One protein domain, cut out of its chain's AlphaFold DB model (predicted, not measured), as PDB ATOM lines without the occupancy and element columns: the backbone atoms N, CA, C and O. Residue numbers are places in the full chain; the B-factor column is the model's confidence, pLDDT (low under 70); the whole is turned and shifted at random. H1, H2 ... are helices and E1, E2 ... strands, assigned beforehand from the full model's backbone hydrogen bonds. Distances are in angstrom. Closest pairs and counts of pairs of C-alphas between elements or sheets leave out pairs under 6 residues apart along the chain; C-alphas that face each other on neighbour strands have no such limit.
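Overview. This is residues 2 to 72 of the 103 residues of an uncharacterized protein of Araneus ventricosus (UniProt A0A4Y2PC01). Helix H1 lies at one end of a rod, only just so; past a long link comes the long helix H2, with short H3 and the small antiparallel hairpin of E1 and E2 beside it. The printed part has 71 residues, with three named helices and two named strands in the order H1, H2, H3, E1, E2; of the 41 residues in named elements helices hold 33, the class mostly helix, and the whole is only just loose, close to extended, with a radius of gyration of the C-alphas of 16.6 A and spans of 51 by 25 by 15 A.

Along the chain. Find C-alpha 2 at (36.310, 6.476, 10.218); H1 runs to residue 12, 15.6 A. H2, residues 26 to 43, spans 26.0 A. H3 is residues 50 to 53, E1 55 to 58, and E2 61 to 64, ending at (16.712, -2.738, 14.936).

Arrangement. H1 and H2 are only just apart, closest 8.1 A. H2 touches H3 with residues 31 to 38 alone; the closest C-alphas, Arg 34 and Trp 53, are 5.4 A apart. In the hairpin, N 56 and O 63 are within hydrogen-bond range, 2.8 A. Every O i to N i+4 pair is in range in H1 and H2; H3 is too short for one.

Size, cuts and confidence. C-alphas 14 and 45 are farthest apart, 52.0 A. The printed part has no cut; residue 71 is under pLDDT 70.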
ATOM      1  N   ARG A   2      36.790   5.395   9.323       82.56
ATOM      2  CA  ARG A   2      36.310   6.476  10.218       82.56
ATOM      3  C   ARG A   2      37.422   7.259  10.934       82.56
ATOM      4  O   ARG A   2      37.366   8.480  10.953       82.56
ATOM      5  N   TYR A   3      38.442   6.577  11.464       82.69
ATOM      6  CA  TYR A   3      39.597   7.222  12.113       82.69
ATOM      7  C   TYR A   3      40.408   8.102  11.147       82.69
ATOM      8  O   TYR A   3      40.709   9.247  11.457       82.69
ATOM      9  N   ASN A   4      40.690   7.603   9.941       85.56
ATOM     10  CA  ASN A   4      41.419   8.372   8.929       85.56
ATOM     11  C   ASN A   4      40.632   9.625   8.513       85.56
ATOM     12  O   ASN A   4      41.209  10.699   8.420       85.56
ATOM     13  N   CYS A   5      39.313   9.493   8.335       85.44
ATOM     14  CA  CYS A   5      38.432  10.620   8.024       85.44
ATOM     15  C   CYS A   5      38.392  11.640   9.174       85.44
ATOM     16  O   CYS A   5      38.467  12.839   8.935       85.44
ATOM     17  N   PHE A   6      38.370  11.176  10.429       86.56
ATOM     18  CA  PHE A   6      38.504  12.054  11.591       86.56
ATOM     19  C   PHE A   6      39.826  12.832  11.570       86.56
ATOM     20  O   PHE A   6      39.798  14.050  11.685       86.56
ATOM     21  N   ASN A   7      40.964  12.167  11.353       87.94
ATOM     22  CA  ASN A   7      42.266  12.842  11.302       87.94
ATOM     23  C   ASN A   7      42.357  13.860  10.159       87.94
ATOM     24  O   ASN A   7      42.924  14.933  10.344       87.94
ATOM     25  N   GLN A   8      41.766  13.557   9.000       88.44
ATOM     26  CA  GLN A   8      41.664  14.510   7.893       88.44
ATOM     27  C   GLN A   8      40.832  15.737   8.275       88.44
ATOM     28  O   GLN A   8      41.265  16.862   8.039       88.44
ATOM     29  N   LEU A   9      39.672  15.530   8.907       87.75
ATOM     30  CA  LEU A   9      38.821  16.623   9.375       87.75
ATOM     31  C   LEU A   9      39.530  17.469  10.437       87.75
ATOM     32  O   LEU A   9      39.452  18.687  10.365       87.75
ATOM     33  N   VAL A  10      40.256  16.855  11.378       88.06
ATOM     34  CA  VAL A  10      41.056  17.573  12.389       88.06
ATOM     35  C   VAL A  10      42.147  18.411  11.739       88.06
ATOM     36  O   VAL A  10      42.301  19.571  12.101       88.06
ATOM     37  N   GLY A  11      42.867  17.865  10.757       87.94
ATOM     38  CA  GLY A  11      43.931  18.595  10.062       87.94
ATOM     39  C   GLY A  11      43.447  19.825   9.285       87.94
ATOM     40  O   GLY A  11      44.247  20.704   8.989       87.94
ATOM     41  N   GLN A  12      42.152  19.900   8.963       85.69
ATOM     42  CA  GLN A  12      41.540  20.991   8.193       85.69
ATOM     43  C   GLN A  12      40.625  21.891   9.037       85.69
ATOM     44  O   GLN A  12      40.112  22.894   8.542       85.69
ATOM     45  N   ALA A  13      40.364  21.530  10.293       83.75
ATOM     46  CA  ALA A  13      39.360  22.193  11.107       83.75
ATOM     47  C   ALA A  13      39.921  23.433  11.817       83.75
ATOM     48  O   ALA A  13      40.860  23.348  12.600       83.75
ATOM     49  N   SER A  14      39.264  24.577  11.617       81.94
ATOM     50  CA  SER A  14      39.433  25.789  12.438       81.94
ATOM     51  C   SER A  14      38.427  25.877  13.597       81.94
ATOM     52  O   SER A  14      38.469  26.811  14.394       81.94
ATOM     53  N   SER A  15      37.496  24.921  13.687       84.31
ATOM     54  CA  SER A  15      36.405  24.876  14.667       84.31
ATOM     55  C   SER A  15      36.044  23.432  15.041       84.31
ATOM     56  O   SER A  15      36.612  22.478  14.511       84.31
ATOM     57  N   ALA A  16      35.112  23.247  15.981       85.38
ATOM     58  CA  ALA A  16      34.712  21.919  16.443       85.38
ATOM     59  C   ALA A  16      34.153  21.042  15.303       85.38
ATOM     60  O   ALA A  16      33.306  21.465  14.514       85.38
ATOM     61  N   ILE A  17      34.592  19.784  15.246       85.19
ATOM     62  CA  ILE A  17      34.143  18.823  14.232       85.19
ATOM     63  C   ILE A  17      32.750  18.306  14.591       85.19
ATOM     64  O   ILE A  17      32.552  17.715  15.654       85.19
ATOM     65  N   LEU A  18      31.795  18.441  13.665       84.50
ATOM     66  CA  LEU A  18      30.506  17.764  13.799       84.50
ATOM     67  C   LEU A  18      30.686  16.253  13.633       84.50
ATOM     68  O   LEU A  18      31.078  15.774  12.567       84.50
ATOM     69  N   LEU A  19      30.312  15.490  14.660       80.88
ATOM     70  CA  LEU A  19      30.372  14.026  14.634       80.88
ATOM     71  C   LEU A  19      29.487  13.400  13.544       80.88
ATOM     72  O   LEU A  19      29.767  12.281  13.120       80.88
ATOM     73  N   SER A  20      28.458  14.110  13.067       83.12
ATOM     74  CA  SER A  20      27.601  13.661  11.960       83.12
ATOM     75  C   SER A  20      28.326  13.597  10.614       83.12
ATOM     76  O   SER A  20      27.882  12.877   9.727       83.12
ATOM     77  N   LYS A  21      29.453  14.307  10.459       84.88
ATOM     78  CA  LYS A  21      30.291  14.246   9.251       84.88
ATOM     79  C   LYS A  21      31.171  12.997   9.206       84.88
ATOM     80  O   LYS A  21      31.791  12.723   8.183       84.88
ATOM     81  N   LEU A  22      31.258  12.248  10.305       86.31
ATOM     82  CA  LEU A  22      32.040  11.022  10.344       86.31
ATOM     83  C   LEU A  22      31.247   9.869   9.720       86.31
ATOM     84  O   LEU A  22      30.088   9.662  10.090       86.31
ATOM     85  N   PRO A  23      31.874   9.047   8.860       88.56
ATOM     86  CA  PRO A  23      31.220   7.857   8.330       88.56
ATOM     87  C   PRO A  23      30.878   6.896   9.476       88.56
ATOM     88  O   PRO A  23      31.574   6.917  10.499       88.56
ATOM     89  N   PRO A  24      29.851   6.037   9.348       86.56
ATOM     90  CA  PRO A  24      29.497   5.063  10.380       86.56
ATOM     91  C   PRO A  24      30.693   4.187  10.781       86.56
ATOM     92  O   PRO A  24      31.678   4.044  10.051       86.56
ATOM     93  N   THR A  25      30.641   3.616  11.985       84.56
ATOM     94  CA  THR A  25      31.631   2.603  12.373       84.56
ATOM     95  C   THR A  25      31.467   1.367  11.486       84.56
ATOM     96  O   THR A  25      30.372   1.094  10.995       84.56
ATOM     97  N   THR A  26      32.546   0.602  11.293       84.88
ATOM     98  CA  THR A  26      32.506  -0.649  10.516       84.88
ATOM     99  C   THR A  26      31.410  -1.588  11.017       84.88
ATOM    100  O   THR A  26      30.644  -2.123  10.225       84.88
ATOM    101  N   GLU A  27      31.261  -1.705  12.337       85.31
ATOM    102  CA  GLU A  27      30.231  -2.548  12.947       85.31
ATOM    103  C   GLU A  27      28.817  -2.041  12.645       85.31
ATOM    104  O   GLU A  27      27.959  -2.830  12.261       85.31
ATOM    105  N   ALA A  28      28.570  -0.727  12.744       86.56
ATOM    106  CA  ALA A  28      27.266  -0.156  12.409       86.56
ATOM    107  C   ALA A  28      26.913  -0.381  10.928       86.56
ATOM    108  O   ALA A  28      25.759  -0.669  10.604       86.56
ATOM    109  N   ALA A  29      27.907  -0.299  10.036       89.12
ATOM    110  CA  ALA A  29      27.736  -0.617   8.622       89.12
ATOM    111  C   ALA A  29      27.404  -2.106   8.412       89.12
ATOM    112  O   ALA A  29      26.426  -2.414   7.736       89.12
ATOM    113  N   HIS A  30      28.135  -3.029   9.048       89.88
ATOM    114  CA  HIS A  30      27.833  -4.466   8.991       89.88
ATOM    115  C   HIS A  30      26.409  -4.778   9.464       89.88
ATOM    116  O   HIS A  30      25.681  -5.525   8.811       89.88
ATOM    117  N   GLN A  31      25.991  -4.177  10.577       91.31
ATOM    118  CA  GLN A  31      24.648  -4.363  11.113       91.31
ATOM    119  C   GLN A  31      23.567  -3.809  10.188       91.31
ATOM    120  O   GLN A  31      22.511  -4.421  10.037       91.31
ATOM    121  N   HIS A  32      23.825  -2.667   9.546       91.88
ATOM    122  CA  HIS A  32      22.927  -2.134   8.529       91.88
ATOM    123  C   HIS A  32      22.786  -3.105   7.351       91.88
ATOM    124  O   HIS A  32      21.663  -3.469   7.019       91.88
ATOM    125  N   CYS A  33      23.895  -3.601   6.793       94.00
ATOM    126  CA  CYS A  33      23.859  -4.559   5.687       94.00
ATOM    127  C   CYS A  33      23.073  -5.830   6.040       94.00
ATOM    128  O   CYS A  33      22.245  -6.270   5.247       94.00
ATOM    129  N   ARG A  34      23.273  -6.391   7.244       93.56
ATOM    130  CA  ARG A  34      22.519  -7.565   7.724       93.56
ATOM    131  C   ARG A  34      21.014  -7.307   7.780       93.56
ATOM    132  O   ARG A  34      20.239  -8.127   7.298       93.56
ATOM    133  N   ARG A  35      20.593  -6.163   8.327       93.81
ATOM    134  CA  ARG A  35      19.167  -5.809   8.394       93.81
ATOM    135  C   ARG A  35      18.555  -5.609   7.018       93.81
ATOM    136  O   ARG A  35      17.464  -6.115   6.778       93.81
ATOM    137  N   THR A  36      19.252  -4.893   6.137       94.44
ATOM    138  CA  THR A  36      18.795  -4.654   4.766       94.44
ATOM    139  C   THR A  36      18.648  -5.975   4.019       94.44
ATOM    140  O   THR A  36      17.619  -6.202   3.393       94.44
ATOM    141  N   PHE A  37      19.617  -6.885   4.153       95.50
ATOM    142  CA  PHE A  37      19.520  -8.224   3.577       95.50
ATOM    143  C   PHE A  37      18.301  -8.985   4.106       95.50
ATOM    144  O   PHE A  37      17.488  -9.452   3.318       95.50
ATOM    145  N   HIS A  38      18.121  -9.053   5.428       94.94
ATOM    146  CA  HIS A  38      16.955  -9.707   6.023       94.94
ATOM    147  C   HIS A  38      15.637  -9.128   5.507       94.94
ATOM    148  O   HIS A  38      14.733  -9.880   5.168       94.94
ATOM    149  N   GLN A  39      15.533  -7.801   5.412       94.25
ATOM    150  CA  GLN A  39      14.335  -7.133   4.917       94.25
ATOM    151  C   GLN A  39      14.028  -7.502   3.458       94.25
ATOM    152  O   GLN A  39      12.876  -7.787   3.137       94.25
ATOM    153  N   VAL A  40      15.051  -7.567   2.602       96.88
ATOM    154  CA  VAL A  40      14.910  -8.020   1.209       96.88
ATOM    155  C   VAL A  40      14.470  -9.485   1.144       96.88
ATOM    156  O   VAL A  40      13.540  -9.800   0.408       96.88
ATOM    157  N   GLN A  41      15.070 -10.366   1.945       96.75
ATOM    158  CA  GLN A  41      14.685 -11.781   2.003       96.75
ATOM    159  C   GLN A  41      13.231 -11.955   2.468       96.75
ATOM    160  O   GLN A  41      12.484 -12.726   1.875       96.75
ATOM    161  N   THR A  42      12.788 -11.185   3.468       93.62
ATOM    162  CA  THR A  42      11.383 -11.187   3.905       93.62
ATOM    163  C   THR A  42      10.439 -10.783   2.774       93.62
ATOM    164  O   THR A  42       9.392 -11.401   2.606       93.62
ATOM    165  N   TRP A  43      10.799  -9.780   1.964       95.50
ATOM    166  CA  TRP A  43       9.998  -9.393   0.795       95.50
ATOM    167  C   TRP A  43       9.934 -10.478  -0.281       95.50
ATOM    168  O   TRP A  43       8.958 -10.532  -1.023       95.50
ATOM    169  N   GLN A  44      10.933 -11.356  -0.345       97.12
ATOM    170  CA  GLN A  44      10.942 -12.520  -1.233       97.12
ATOM    171  C   GLN A  44      10.174 -13.727  -0.666       97.12
ATOM    172  O   GLN A  44      10.064 -14.743  -1.342       97.12
ATOM    173  N   GLY A  45       9.614 -13.622   0.545       95.69
ATOM    174  CA  GLY A  45       8.865 -14.700   1.197       95.69
ATOM    175  C   GLY A  45       9.723 -15.656   2.029       95.69
ATOM    176  O   GLY A  45       9.202 -16.633   2.563       95.69
ATOM    177  N   GLU A  46      11.017 -15.372   2.189       95.94
ATOM    178  CA  GLU A  46      11.917 -16.186   3.003       95.94
ATOM    179  C   GLU A  46      11.694 -15.936   4.500       95.94
ATOM    180  O   GLU A  46      11.698 -14.795   4.979       95.94
ATOM    181  N   CYS A  47      11.549 -17.019   5.267       89.81
ATOM    182  CA  CYS A  47      11.327 -16.962   6.711       89.81
ATOM    183  C   CYS A  47      12.653 -17.099   7.471       89.81
ATOM    184  O   CYS A  47      13.023 -18.168   7.959       89.81
ATOM    185  N   LEU A  48      13.393 -15.995   7.555       92.69
ATOM    186  CA  LEU A  48      14.630 -15.922   8.329       92.69
ATOM    187  C   LEU A  48      14.345 -15.493   9.772       92.69
ATOM    188  O   LEU A  48      13.496 -14.642  10.017       92.69
ATOM    189  N   ASN A  49      15.088 -16.039  10.741       91.62
ATOM    190  CA  ASN A  49      14.979 -15.613  12.140       91.62
ATOM    191  C   ASN A  49      15.516 -14.176  12.303       91.62
ATOM    192  O   ASN A  49      16.733 -13.993  12.216       91.62
ATOM    193  N   PRO A  50      14.685 -13.175  12.649       89.19
ATOM    194  CA  PRO A  50      15.123 -11.780  12.742       89.19
ATOM    195  C   PRO A  50      16.271 -11.555  13.734       89.19
ATOM    196  O   PRO A  50      17.122 -10.689  13.519       89.19
ATOM    197  N   SER A  51      16.344 -12.361  14.797       89.00
ATOM    198  CA  SER A  51      17.374 -12.234  15.840       89.00
ATOM    199  C   SER A  51      18.781 -12.532  15.319       89.00
ATOM    200  O   SER A  51      19.759 -11.971  15.807       89.00
ATOM    201  N   SER A  52      18.890 -13.372  14.286       89.19
ATOM    202  CA  SER A  52      20.151 -13.663  13.593       89.19
ATOM    203  C   SER A  52      20.594 -12.528  12.660       89.19
ATOM    204  O   SER A  52      21.737 -12.515  12.209       89.19
ATOM    205  N   TRP A  53      19.709 -11.563  12.390       92.12
ATOM    206  CA  TRP A  53      19.917 -10.470  11.441       92.12
ATOM    207  C   TRP A  53      19.848  -9.093  12.101       92.12
ATOM    208  O   TRP A  53      19.423  -8.114  11.488       92.12
ATOM    209  N   GLU A  54      20.321  -9.010  13.347       93.00
ATOM    210  CA  GLU A  54      20.487  -7.748  14.082       93.00
ATOM    211  C   GLU A  54      19.160  -7.026  14.371       93.00
ATOM    212  O   GLU A  54      19.108  -5.793  14.464       93.00
ATOM    213  N   TRP A  55      18.084  -7.799  14.530       92.50
ATOM    214  CA  TRP A  55      16.823  -7.352  15.111       92.50
ATOM    215  C   TRP A  55      16.688  -7.883  16.534       92.50
ATOM    216  O   TRP A  55      17.150  -8.972  16.858       92.50
ATOM    217  N   LYS A  56      16.019  -7.121  17.396       92.38
ATOM    218  CA  LYS A  56      15.607  -7.568  18.727       92.38
ATOM    219  C   LYS A  56      14.094  -7.484  18.853       92.38
ATOM    220  O   LYS A  56      13.472  -6.543  18.360       92.38
ATOM    221  N   LEU A  57      13.508  -8.451  19.546       91.19
ATOM    222  CA  LEU A  57      12.093  -8.415  19.882       91.19
ATOM    223  C   LEU A  57      11.903  -7.587  21.157       91.19
ATOM    224  O   LEU A  57      12.429  -7.931  22.212       91.19
ATOM    225  N   VAL A  58      11.159  -6.491  21.058       92.31
ATOM    226  CA  VAL A  58      10.805  -5.625  22.187       92.31
ATOM    227  C   VAL A  58       9.304  -5.390  22.126       92.31
ATOM    228  O   VAL A  58       8.803  -4.905  21.119       92.31
ATOM    229  N   ASN A  59       8.576  -5.755  23.183       91.75
ATOM    230  CA  ASN A  59       7.117  -5.592  23.263       91.75
ATOM    231  C   ASN A  59       6.363  -6.176  22.051       91.75
ATOM    232  O   ASN A  59       5.452  -5.549  21.524       91.75
ATOM    233  N   LYS A  60       6.753  -7.378  21.601       89.69
ATOM    234  CA  LYS A  60       6.210  -8.054  20.401       89.69
ATOM    235  C   LYS A  60       6.477  -7.326  19.072       89.69
ATOM    236  O   LYS A  60       5.955  -7.738  18.044       89.69
ATOM    237  N   SER A  61       7.316  -6.294  19.065       90.69
ATOM    238  CA  SER A  61       7.745  -5.588  17.858       90.69
ATOM    239  C   SER A  61       9.228  -5.820  17.586       90.69
ATOM    240  O   SER A  61      10.058  -5.820  18.499       90.69
ATOM    241  N   LEU A  62       9.576  -6.007  16.314       90.38
ATOM    242  CA  LEU A  62      10.969  -6.063  15.891       90.38
ATOM    243  C   LEU A  62      11.544  -4.650  15.880       90.38
ATOM    244  O   LEU A  62      11.069  -3.774  15.162       90.38
ATOM    245  N   THR A  63      12.582  -4.435  16.680       92.19
ATOM    246  CA  THR A  63      13.341  -3.186  16.701       92.19
ATOM    247  C   THR A  63      14.777  -3.445  16.255       92.19
ATOM    248  O   THR A  63      15.363  -4.471  16.606       92.19
ATOM    249  N   PRO A  64      15.366  -2.547  15.456       91.00
ATOM    250  CA  PRO A  64      16.712  -2.738  14.936       91.00
ATOM    251  C   PRO A  64      17.769  -2.564  16.036       91.00
ATOM    252  O   PRO A  64      17.665  -1.695  16.905       91.00
ATOM    253  N   ILE A  65      18.830  -3.368  15.972       88.50
ATOM    254  CA  ILE A  65      20.012  -3.233  16.828       88.50
ATOM    255  C   ILE A  65      21.033  -2.345  16.110       88.50
ATOM    256  O   ILE A  65      21.818  -2.806  15.287       88.50
ATOM    257  N   TYR A  66      21.030  -1.043  16.396       80.06
ATOM    258  CA  TYR A  66      21.904  -0.087  15.698       80.06
ATOM    259  C   TYR A  66      23.396  -0.214  16.036       80.06
ATOM    260  O   TYR A  66      24.227   0.186  15.224       80.06
ATOM    261  N   ALA A  67      23.721  -0.723  17.226       77.44
ATOM    262  CA  ALA A  67      25.084  -0.923  17.703       77.44
ATOM    263  C   ALA A  67      25.098  -2.038  18.760       77.44
ATOM    264  O   ALA A  67      24.374  -1.945  19.749       77.44
ATOM    265  N   ILE A  68      25.908  -3.086  18.568       78.06
ATOM    266  CA  ILE A  68      26.193  -4.081  19.629       78.06
ATOM    267  C   ILE A  68      27.295  -3.573  20.564       78.06
ATOM    268  O   ILE A  68      27.267  -3.805  21.769       78.06
ATOM    269  N   LYS A  69      28.294  -2.889  20.003       75.06
ATOM    270  CA  LYS A  69      29.425  -2.343  20.753       75.06
ATOM    271  C   LYS A  69      29.176  -0.874  21.063       75.06
ATOM    272  O   LYS A  69      28.606  -0.148  20.249       75.06
ATOM    273  N   GLY A  70      29.648  -0.437  22.227       70.00
ATOM    274  CA  GLY A  70      29.626   0.972  22.596       70.00
ATOM    275  C   GLY A  70      30.373   1.844  21.574       70.00
ATOM    276  O   GLY A  70      31.263   1.359  20.869       70.00
ATOM    277  N   PRO A  71      30.051   3.146  21.503       66.62
ATOM    278  CA  PRO A  71      30.631   4.074  20.529       66.62
ATOM    279  C   PRO A  71      32.144   4.271  20.701       66.62
ATOM    280  O   PRO A  71      32.805   4.832  19.828       66.62
ATOM    281  N   THR A  72      32.710   3.840  21.830       73.25
ATOM    282  CA  THR A  72      34.109   4.059  22.187       73.25
ATOM    283  C   THR A  72      34.705   2.785  22.794       73.25
ATOM    284  O   THR A  72      34.086   2.188  23.677       73.25
TER     285      THR A  72